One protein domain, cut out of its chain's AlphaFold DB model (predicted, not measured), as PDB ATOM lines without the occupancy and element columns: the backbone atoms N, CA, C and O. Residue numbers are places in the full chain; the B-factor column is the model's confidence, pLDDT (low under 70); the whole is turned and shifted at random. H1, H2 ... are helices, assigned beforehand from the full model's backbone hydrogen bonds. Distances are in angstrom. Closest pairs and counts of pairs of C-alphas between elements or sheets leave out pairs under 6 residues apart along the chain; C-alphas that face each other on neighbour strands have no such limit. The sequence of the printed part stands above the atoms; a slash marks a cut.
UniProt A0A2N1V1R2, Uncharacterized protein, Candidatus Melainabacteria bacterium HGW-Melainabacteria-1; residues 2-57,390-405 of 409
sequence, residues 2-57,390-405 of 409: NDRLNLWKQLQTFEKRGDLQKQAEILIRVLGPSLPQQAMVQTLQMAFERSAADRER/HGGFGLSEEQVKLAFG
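This is residues 2 to 57 and 390 to 405 of the 409 residues of an uncharacterized protein of Candidatus Melainabacteria bacterium HGW-Melainabacteria-1 (UniProt A0A2N1V1R2). H1, H2 and H3 fold back in a zigzag, H4 crosses one end of H2, and residues 49 to 57 stick out. The printed part has 72 residues with four helices and no named strand: all helix. It is compact, radius of gyration of the C-alphas 12.9 A, spanning 40 by 25 by 17 A.

Find C-alpha 2 at (153.994, 142.037, 132.756); from there H1, residues 2 to 17, runs 22.8 A. Next come H2, residues 20 to 34, 19.4 A, and H3, residues 39 to 57, 26.8 A. H4, residues 397 to 404, ends at (150.882, 143.160, 141.963).

Look at the hub, H2: it forms hairpins with H1, closest C-alphas 23 and 11, 5.7 A, and H3, closest 24 and 40, 6.8 A. Its residues 30 to 34 alone touch H4, closest C-alphas 30 and 403, 6.1 A. Every O i to N i+4 pair is within hydrogen-bond range in H1, H3 and H4, 9 of 11 in H2.

Across the cut, residues 58 to 389, C-alphas 57 and 390 are 23.9 A apart. No printed residue is under 70 in pLDDT.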
ATOM      1  N   ASN A   2     152.838 141.122 132.825       84.75
ATOM      2  CA  ASN A   2     153.994 142.037 132.756       84.75
ATOM      3  C   ASN A   2     153.729 143.456 133.294       84.75
ATOM      4  O   ASN A   2     154.582 144.014 133.978       84.75
ATOM      5  N   ASP A   3     152.536 144.012 133.073       94.75
ATOM      6  CA  ASP A   3     152.221 145.376 133.525       94.75
ATOM      7  C   ASP A   3     152.182 145.526 135.052       94.75
ATOM      8  O   ASP A   3     152.648 146.533 135.582       94.75
ATOM      9  N   ARG A   4     151.679 144.519 135.778       94.25
ATOM     10  CA  ARG A   4     151.585 144.564 137.249       94.25
ATOM     11  C   ARG A   4     152.967 144.504 137.898       94.25
ATOM     12  O   ARG A   4     153.270 145.305 138.779       94.25
ATOM     13  N   LEU A   5     153.840 143.644 137.373       94.31
ATOM     14  CA  LEU A   5     155.233 143.561 137.810       94.31
ATOM     15  C   LEU A   5     156.002 144.860 137.512       94.31
ATOM     16  O   LEU A   5     156.840 145.290 138.306       94.31
ATOM     17  N   ASN A   6     155.707 145.518 136.388       95.75
ATOM     18  CA  ASN A   6     156.279 146.825 136.073       95.75
ATOM     19  C   ASN A   6     155.812 147.903 137.064       95.75
ATOM     20  O   ASN A   6     156.643 148.677 137.541       95.75
ATOM     21  N   LEU A   7     154.524 147.925 137.427       96.88
ATOM     22  CA  LEU A   7     153.993 148.836 138.450       96.88
ATOM     23  C   LEU A   7     154.617 148.586 139.828       96.88
ATOM     24  O   LEU A   7     154.918 149.545 140.533       96.88
ATOM     25  N   TRP A   8     154.893 147.329 140.188       96.94
ATOM     26  CA  TRP A   8     155.619 146.995 141.418       96.94
ATOM     27  C   TRP A   8     157.036 147.586 141.435       96.94
ATOM     28  O   TRP A   8     157.417 148.291 142.368       96.94
ATOM     29  N   LYS A   9     157.806 147.388 140.358       96.00
ATOM     30  CA  LYS A   9     159.152 147.976 140.216       96.00
ATOM     31  C   LYS A   9     159.121 149.507 140.262       96.00
ATOM     32  O   LYS A   9     160.022 150.136 140.825       96.00
ATOM     33  N   GLN A  10     158.089 150.115 139.675       95.81
ATOM     34  CA  GLN A  10     157.871 151.559 139.747       95.81
ATOM     35  C   GLN A  10     157.568 152.006 141.180       95.81
ATOM     36  O   GLN A  10     158.206 152.949 141.642       95.81
ATOM     37  N   LEU A  11     156.681 151.311 141.900       96.75
ATOM     38  CA  LEU A  11     156.373 151.600 143.302       96.75
ATOM     39  C   LEU A  11     157.646 151.582 144.151       96.75
ATOM     40  O   LEU A  11     157.963 152.586 144.779       96.75
ATOM     41  N   GLN A  12     158.440 150.510 144.073       95.81
ATOM     42  CA  GLN A  12     159.714 150.401 144.794       95.81
ATOM     43  C   GLN A  12     160.691 151.536 144.442       95.81
ATOM     44  O   GLN A  12     161.443 152.021 145.289       95.81
ATOM     45  N   THR A  13     160.691 151.985 143.186       92.25
ATOM     46  CA  THR A  13     161.503 153.130 142.753       92.25
ATOM     47  C   THR A  13     161.022 154.428 143.401       92.25
ATOM     48  O   THR A  13     161.850 155.214 143.862       92.25
ATOM     49  N   PHE A  14     159.710 154.661 143.471       93.69
ATOM     50  CA  PHE A  14     159.137 155.855 144.099       93.69
ATOM     51  C   PHE A  14     159.185 155.819 145.629       93.69
ATOM     52  O   PHE A  14     159.321 156.873 146.242       93.69
ATOM     53  N   GLU A  15     159.189 154.640 146.252       93.75
ATOM     54  CA  GLU A  15     159.497 154.468 147.678       93.75
ATOM     55  C   GLU A  15     160.945 154.860 147.983       93.75
ATOM     56  O   GLU A  15     161.195 155.682 148.862       93.75
ATOM     57  N   LYS A  16     161.908 154.379 147.184       90.31
ATOM     58  CA  LYS A  16     163.318 154.801 147.287       90.31
ATOM     59  C   LYS A  16     163.516 156.288 146.993       90.31
ATOM     60  O   LYS A  16     164.502 156.877 147.428       90.31
ATOM     61  N   ARG A  17     162.611 156.918 146.247       87.62
ATOM     62  CA  ARG A  17     162.631 158.371 146.040       87.62
ATOM     63  C   ARG A  17     161.865 159.135 147.123       87.62
ATOM     64  O   ARG A  17     162.101 160.325 147.279       87.62
ATOM     65  N   GLY A  18     160.982 158.484 147.872       90.94
ATOM     66  CA  GLY A  18     160.064 159.162 148.783       90.94
ATOM     67  C   GLY A  18     159.031 160.044 148.074       90.94
ATOM     68  O   GLY A  18     158.590 161.041 148.634       90.94
ATOM     69  N   ASP A  19     158.653 159.700 146.838       92.06
ATOM     70  CA  ASP A  19     157.576 160.379 146.104       92.06
ATOM     71  C   ASP A  19     156.227 159.783 146.532       92.06
ATOM     72  O   ASP A  19     155.745 158.806 145.952       92.06
ATOM     73  N   LEU A  20     155.644 160.334 147.601       93.94
ATOM     74  CA  LEU A  20     154.391 159.834 148.178       93.94
ATOM     75  C   LEU A  20     153.219 159.937 147.191       93.94
ATOM     76  O   LEU A  20     152.354 159.066 147.162       93.94
ATOM     77  N   GLN A  21     153.203 160.959 146.336       93.25
ATOM     78  CA  GLN A  21     152.134 161.161 145.357       93.25
ATOM     79  C   GLN A  21     152.165 160.064 144.286       93.25
ATOM     80  O   GLN A  21     151.137 159.449 144.008       93.25
ATOM     81  N   LYS A  22     153.343 159.740 143.736       94.19
ATOM     82  CA  LYS A  22     153.482 158.630 142.778       94.19
ATOM     83  C   LYS A  22     153.242 157.267 143.413       94.19
ATOM     84  O   LYS A  22     152.664 156.401 142.757       94.19
ATOM     85  N   GLN A  23     153.635 157.076 144.675       96.31
ATOM     86  CA  GLN A  23     153.247 155.881 145.427       96.31
ATOM     87  C   GLN A  23     151.715 155.757 145.483       96.31
ATOM     88  O   GLN A  23     151.183 154.707 145.127       96.31
ATOM     89  N   ALA A  24     151.001 156.829 145.848       96.50
ATOM     90  CA  ALA A  24     149.542 156.836 145.942       96.50
ATOM     91  C   ALA A  24     148.868 156.566 144.587       96.50
ATOM     92  O   ALA A  24     147.974 155.729 144.519       96.50
ATOM     93  N   GLU A  25     149.324 157.204 143.502       96.25
ATOM     94  CA  GLU A  25     148.816 156.969 142.141       96.25
ATOM     95  C   GLU A  25     148.902 155.479 141.748       96.25
ATOM     96  O   GLU A  25     147.931 154.903 141.250       96.25
ATOM     97  N   ILE A  26     150.050 154.832 141.997       97.25
ATOM     98  CA  ILE A  26     150.252 153.409 141.685       97.25
ATOM     99  C   ILE A  26     149.383 152.524 142.581       97.25
ATOM    100  O   ILE A  26     148.736 151.598 142.090       97.25
ATOM    101  N   LEU A  27     149.345 152.807 143.884       97.44
ATOM    102  CA  LEU A  27     148.578 152.020 144.843       97.44
ATOM    103  C   LEU A  27     147.069 152.134 144.593       97.44
ATOM    104  O   LEU A  27     146.396 151.112 144.614       97.44
ATOM    105  N   ILE A  28     146.536 153.316 144.269       96.88
ATOM    106  CA  ILE A  28     145.130 153.484 143.856       96.88
ATOM    107  C   ILE A  28     144.851 152.669 142.592       96.88
ATOM    108  O   ILE A  28     143.844 151.970 142.516       96.88
ATOM    109  N   ARG A  29     145.749 152.719 141.602       96.88
ATOM    110  CA  ARG A  29     145.571 151.994 140.338       96.88
ATOM    111  C   ARG A  29     145.528 150.476 140.527       96.88
ATOM    112  O   ARG A  29     144.793 149.805 139.809       96.88
ATOM    113  N   VAL A  30     146.339 149.936 141.437       96.94
ATOM    114  CA  VAL A  30     146.488 148.483 141.628       96.94
ATOM    115  C   VAL A  30     145.547 147.936 142.702       96.94
ATOM    116  O   VAL A  30     144.982 146.861 142.522       96.94
ATOM    117  N   LEU A  31     145.359 148.670 143.797       96.88
ATOM    118  CA  LEU A  31     144.616 148.238 144.985       96.88
ATOM    119  C   LEU A  31     143.260 148.931 145.143       96.88
ATOM    120  O   LEU A  31     142.541 148.610 146.082       96.88
ATOM    121  N   GLY A  32     142.892 149.860 144.256       95.50
ATOM    122  CA  GLY A  32     141.643 150.626 144.333       95.50
ATOM    123  C   GLY A  32     140.387 149.793 144.628       95.50
ATOM    124  O   GLY A  32     139.627 150.195 145.501       95.50
ATOM    125  N   PRO A  33     140.181 148.618 143.996       95.69
ATOM    126  CA  PRO A  33     139.032 147.754 144.296       95.69
ATOM    127  C   PRO A  33     139.018 147.161 145.714       95.69
ATOM    128  O   PRO A  33     137.954 146.808 146.212       95.69
ATOM    129  N   SER A  34     140.185 147.029 146.348       94.75
ATOM    130  CA  SER A  34     140.358 146.411 147.670       94.75
ATOM    131  C   SER A  34     140.531 147.436 148.794       94.75
ATOM    132  O   SER A  34     140.573 147.057 149.961       94.75
ATOM    133  N   LEU A  35     140.676 148.722 148.463       94.50
ATOM    134  CA  LEU A  35     140.898 149.793 149.428       94.50
ATOM    135  C   LEU A  35     139.583 150.511 149.769       94.50
ATOM    136  O   LEU A  35     138.838 150.884 148.860       94.50
ATOM    137  N   PRO A  36     139.320 150.815 151.054       94.25
ATOM    138  CA  PRO A  36     138.264 151.753 151.419       94.25
ATOM    139  C   PRO A  36     138.464 153.110 150.726       94.25
ATOM    140  O   PRO A  36     139.592 153.596 150.625       94.25
ATOM    141  N   GLN A  37     137.373 153.768 150.314       89.94
ATOM    142  CA  GLN A  37     137.410 155.001 149.508       89.94
ATOM    143  C   GLN A  37     138.267 156.126 150.128       89.94
ATOM    144  O   GLN A  37     138.869 156.918 149.407       89.94
ATOM    145  N   GLN A  38     138.362 156.183 151.462       95.81
ATOM    146  CA  GLN A  38     139.142 157.192 152.190       95.81
ATOM    147  C   GLN A  38     140.533 156.718 152.643       95.81
ATOM    148  O   GLN A  38     141.331 157.545 153.087       95.81
ATOM    149  N   ALA A  39     140.855 155.426 152.520       96.31
ATOM    150  CA  ALA A  39     142.076 154.855 153.093       96.31
ATOM    151  C   ALA A  39     143.343 155.520 152.543       96.31
ATOM    152  O   ALA A  39     144.242 155.885 153.302       96.31
ATOM    153  N   MET A  40     143.398 155.747 151.228       96.75
ATOM    154  CA  MET A  40     144.555 156.389 150.604       96.75
ATOM    155  C   MET A  40     144.707 157.854 151.025       96.75
ATOM    156  O   MET A  40     145.816 158.285 151.324       96.75
ATOM    157  N   VAL A  41     143.605 158.609 151.085       96.00
ATOM    158  CA  VAL A  41     143.624 160.024 151.488       96.00
ATOM    159  C   VAL A  41     144.136 160.157 152.924       96.00
ATOM    160  O   VAL A  41     145.041 160.947 153.180       96.00
ATOM    161  N   GLN A  42     143.628 159.330 153.843       96.56
ATOM    162  CA  GLN A  42     144.060 159.317 155.244       96.56
ATOM    163  C   GLN A  42     145.522 158.874 155.396       96.56
ATOM    164  O   GLN A  42     146.283 159.490 156.141       96.56
ATOM    165  N   THR A  43     145.945 157.843 154.659       96.69
ATOM    166  CA  THR A  43     147.336 157.357 154.676       96.69
ATOM    167  C   THR A  43     148.300 158.422 154.168       96.69
ATOM    168  O   THR A  43     149.347 158.646 154.775       96.69
ATOM    169  N   LEU A  44     147.944 159.102 153.078       95.19
ATOM    170  CA  LEU A  44     148.754 160.163 152.496       95.19
ATOM    171  C   LEU A  44     148.869 161.362 153.450       95.19
ATOM    172  O   LEU A  44     149.977 161.833 153.691       95.19
ATOM    173  N   GLN A  45     147.757 161.791 154.055       94.69
ATOM    174  CA  GLN A  45     147.744 162.854 155.062       94.69
ATOM    175  C   GLN A  45     148.637 162.503 156.262       94.69
ATOM    176  O   GLN A  45     149.515 163.278 156.633       94.69
ATOM    177  N   MET A  46     148.489 161.292 156.804       95.25
ATOM    178  CA  MET A  46     149.324 160.796 157.899       95.25
ATOM    179  C   MET A  46     150.810 160.749 157.510       95.25
ATOM    180  O   MET A  46     151.678 161.035 158.334       95.25
ATOM    181  N   ALA A  47     151.134 160.379 156.268       94.69
ATOM    182  CA  ALA A  47     152.513 160.342 155.791       94.69
ATOM    183  C   ALA A  47     153.111 161.753 155.684       94.69
ATOM    184  O   ALA A  47     154.250 161.959 156.107       94.69
ATOM    185  N   PHE A  48     152.339 162.729 155.196       91.75
ATOM    186  CA  PHE A  48     152.750 164.131 155.163       91.75
ATOM    187  C   PHE A  48     152.961 164.702 156.566       91.75
ATOM    188  O   PHE A  48     154.013 165.279 156.825       91.75
ATOM    189  N   GLU A  49     152.026 164.486 157.493       92.44
ATOM    190  CA  GLU A  49     152.143 164.948 158.882       92.44
ATOM    191  C   GLU A  49     153.366 164.348 159.579       92.44
ATOM    192  O   GLU A  49     154.161 165.067 160.188       92.44
ATOM    193  N   ARG A  50     153.573 163.033 159.436       94.44
ATOM    194  CA  ARG A  50     154.751 162.356 159.990       94.44
ATOM    195  C   ARG A  50     156.042 162.861 159.357       94.44
ATOM    196  O   ARG A  50     157.022 163.035 160.074       94.44
ATOM    197  N   SER A  51     156.053 163.120 158.050       90.94
ATOM    198  CA  SER A  51     157.222 163.689 157.380       90.94
ATOM    199  C   SER A  51     157.496 165.132 157.802       90.94
ATOM    200  O   SER A  51     158.662 165.511 157.878       90.94
ATOM    201  N   ALA A  52     156.465 165.937 158.050       88.38
ATOM    202  CA  ALA A  52     156.615 167.308 158.520       88.38
ATOM    203  C   ALA A  52     157.175 167.331 159.949       88.38
ATOM    204  O   ALA A  52     158.192 167.976 160.195       88.38
ATOM    205  N   ALA A  53     156.585 166.546 160.858       90.94
ATOM    206  CA  ALA A  53     157.075 166.391 162.228       90.94
ATOM    207  C   ALA A  53     158.509 165.841 162.268       90.94
ATOM    208  O   ALA A  53     159.320 166.228 163.107       90.94
ATOM    209  N   ASP A  54     158.838 164.941 161.345       91.44
ATOM    210  CA  ASP A  54     160.183 164.409 161.212       91.44
ATOM    211  C   ASP A  54     161.190 165.448 160.730       91.44
ATOM    212  O   ASP A  54     162.254 165.547 161.324       91.44
ATOM    213  N   ARG A  55     160.863 166.257 159.718       87.56
ATOM    214  CA  ARG A  55     161.722 167.379 159.300       87.56
ATOM    215  C   ARG A  55     161.866 168.431 160.385       87.56
ATOM    216  O   ARG A  55     162.898 169.080 160.467       87.56
ATOM    217  N   GLU A  56     160.848 168.604 161.219       87.50
ATOM    218  CA  GLU A  56     160.943 169.519 162.347       87.50
ATOM    219  C   GLU A  56     161.972 169.042 163.383       87.50
ATOM    220  O   GLU A  56     162.744 169.849 163.905       87.50
ATOM    221  N   ARG A  57     162.005 167.730 163.649       91.69
ATOM    222  CA  ARG A  57     162.959 167.087 164.569       91.69
ATOM    223  C   ARG A  57     164.340 166.881 163.944       91.69
ATOM    224  O   ARG A  57     165.342 166.962 164.641       91.69
ATOM    225  N   HIS A 390     149.342 148.095 157.758       95.94
ATOM    226  CA  HIS A 390     149.350 148.151 159.224       95.94
ATOM    227  C   HIS A 390     148.429 149.230 159.816       95.94
ATOM    228  O   HIS A 390     148.255 149.287 161.030       95.94
ATOM    229  N   GLY A 391     147.834 150.091 158.984       93.44
ATOM    230  CA  GLY A 391     146.990 151.213 159.411       93.44
ATOM    231  C   GLY A 391     145.541 150.853 159.743       93.44
ATOM    232  O   GLY A 391     144.752 151.752 160.007       93.44
ATOM    233  N   GLY A 392     145.172 149.567 159.716       92.56
ATOM    234  CA  GLY A 392     143.812 149.117 160.030       92.56
ATOM    235  C   GLY A 392     142.806 149.274 158.885       92.56
ATOM    236  O   GLY A 392     141.604 149.208 159.117       92.56
ATOM    237  N   PHE A 393     143.268 149.441 157.641       94.56
ATOM    238  CA  PHE A 393     142.400 149.612 156.465       94.56
ATOM    239  C   PHE A 393     141.883 148.296 155.858       94.56
ATOM    240  O   PHE A 393     141.323 148.308 154.764       94.56
ATOM    241  N   GLY A 394     142.084 147.161 156.537       91.12
ATOM    242  CA  GLY A 394     141.624 145.843 156.082       91.12
ATOM    243  C   GLY A 394     142.383 145.265 154.882       91.12
ATOM    244  O   GLY A 394     141.925 144.285 154.303       91.12
ATOM    245  N   LEU A 395     143.526 145.850 154.507       95.50
ATOM    246  CA  LEU A 395     144.370 145.376 153.412       95.50
ATOM    247  C   LEU A 395     145.374 144.328 153.919       95.50
ATOM    248  O   LEU A 395     146.225 144.647 154.750       95.50
ATOM    249  N   SER A 396     145.313 143.100 153.403       96.19
ATOM    250  CA  SER A 396     146.268 142.036 153.743       96.19
ATOM    251  C   SER A 396     147.459 141.982 152.781       96.19
ATOM    252  O   SER A 396     147.370 142.384 151.619       96.19
ATOM    253  N   GLU A 397     148.588 141.429 153.235       96.62
ATOM    254  CA  GLU A 397     149.761 141.209 152.374       96.62
ATOM    255  C   GLU A 397     149.450 140.315 151.167       96.62
ATOM    256  O   GLU A 397     149.955 140.548 150.070       96.62
ATOM    257  N   GLU A 398     148.594 139.307 151.342       96.75
ATOM    258  CA  GLU A 398     148.177 138.393 150.275       96.75
ATOM    259  C   GLU A 398     147.411 139.122 149.169       96.75
ATOM    260  O   GLU A 398     147.664 138.892 147.985       96.75
ATOM    261  N   GLN A 399     146.529 140.057 149.539       96.19
ATOM    262  CA  GLN A 399     145.820 140.897 148.573       96.19
ATOM    263  C   GLN A 399     146.796 141.754 147.766       96.19
ATOM    264  O   GLN A 399     146.638 141.885 146.553       96.19
ATOM    265  N   VAL A 400     147.830 142.300 148.412       96.88
ATOM    266  CA  VAL A 400     148.866 143.096 147.737       96.88
ATOM    267  C   VAL A 400     149.678 142.224 146.780       96.88
ATOM    268  O   VAL A 400     149.829 142.585 145.610       96.88
ATOM    269  N   LYS A 401     150.145 141.055 147.235       97.06
ATOM    270  CA  LYS A 401     150.870 140.073 146.413       97.06
ATOM    271  C   LYS A 401     150.068 139.675 145.176       97.06
ATOM    272  O   LYS A 401     150.580 139.749 144.060       97.06
ATOM    273  N   LEU A 402     148.787 139.346 145.353       96.25
ATOM    274  CA  LEU A 402     147.877 138.993 144.262       96.25
ATOM    275  C   LEU A 402     147.651 140.164 143.290       96.25
ATOM    276  O   LEU A 402     147.655 139.979 142.067       96.25
ATOM    277  N   ALA A 403     147.476 141.378 143.814       96.12
ATOM    278  CA  ALA A 403     147.213 142.564 143.006       96.12
ATOM    279  C   ALA A 403     148.424 142.975 142.155       96.12
ATOM    280  O   ALA A 403     148.258 143.314 140.981       96.12
ATOM    281  N   PHE A 404     149.642 142.881 142.697       96.19
ATOM    282  CA  PHE A 404     150.882 143.160 141.963       96.19
ATOM    283  C   PHE A 404     151.428 141.953 141.184       96.19
ATOM    284  O   PHE A 404     152.261 142.132 140.294       96.19
ATOM    285  N   GLY A 405     150.942 140.740 141.460       95.19
ATOM    286  CA  GLY A 405     151.469 139.509 140.872       95.19
ATOM    287  C   GLY A 405     152.908 139.232 141.310       95.19
ATOM    288  O   GLY A 405     153.748 138.924 140.466       95.19
TER     289      GLY A 405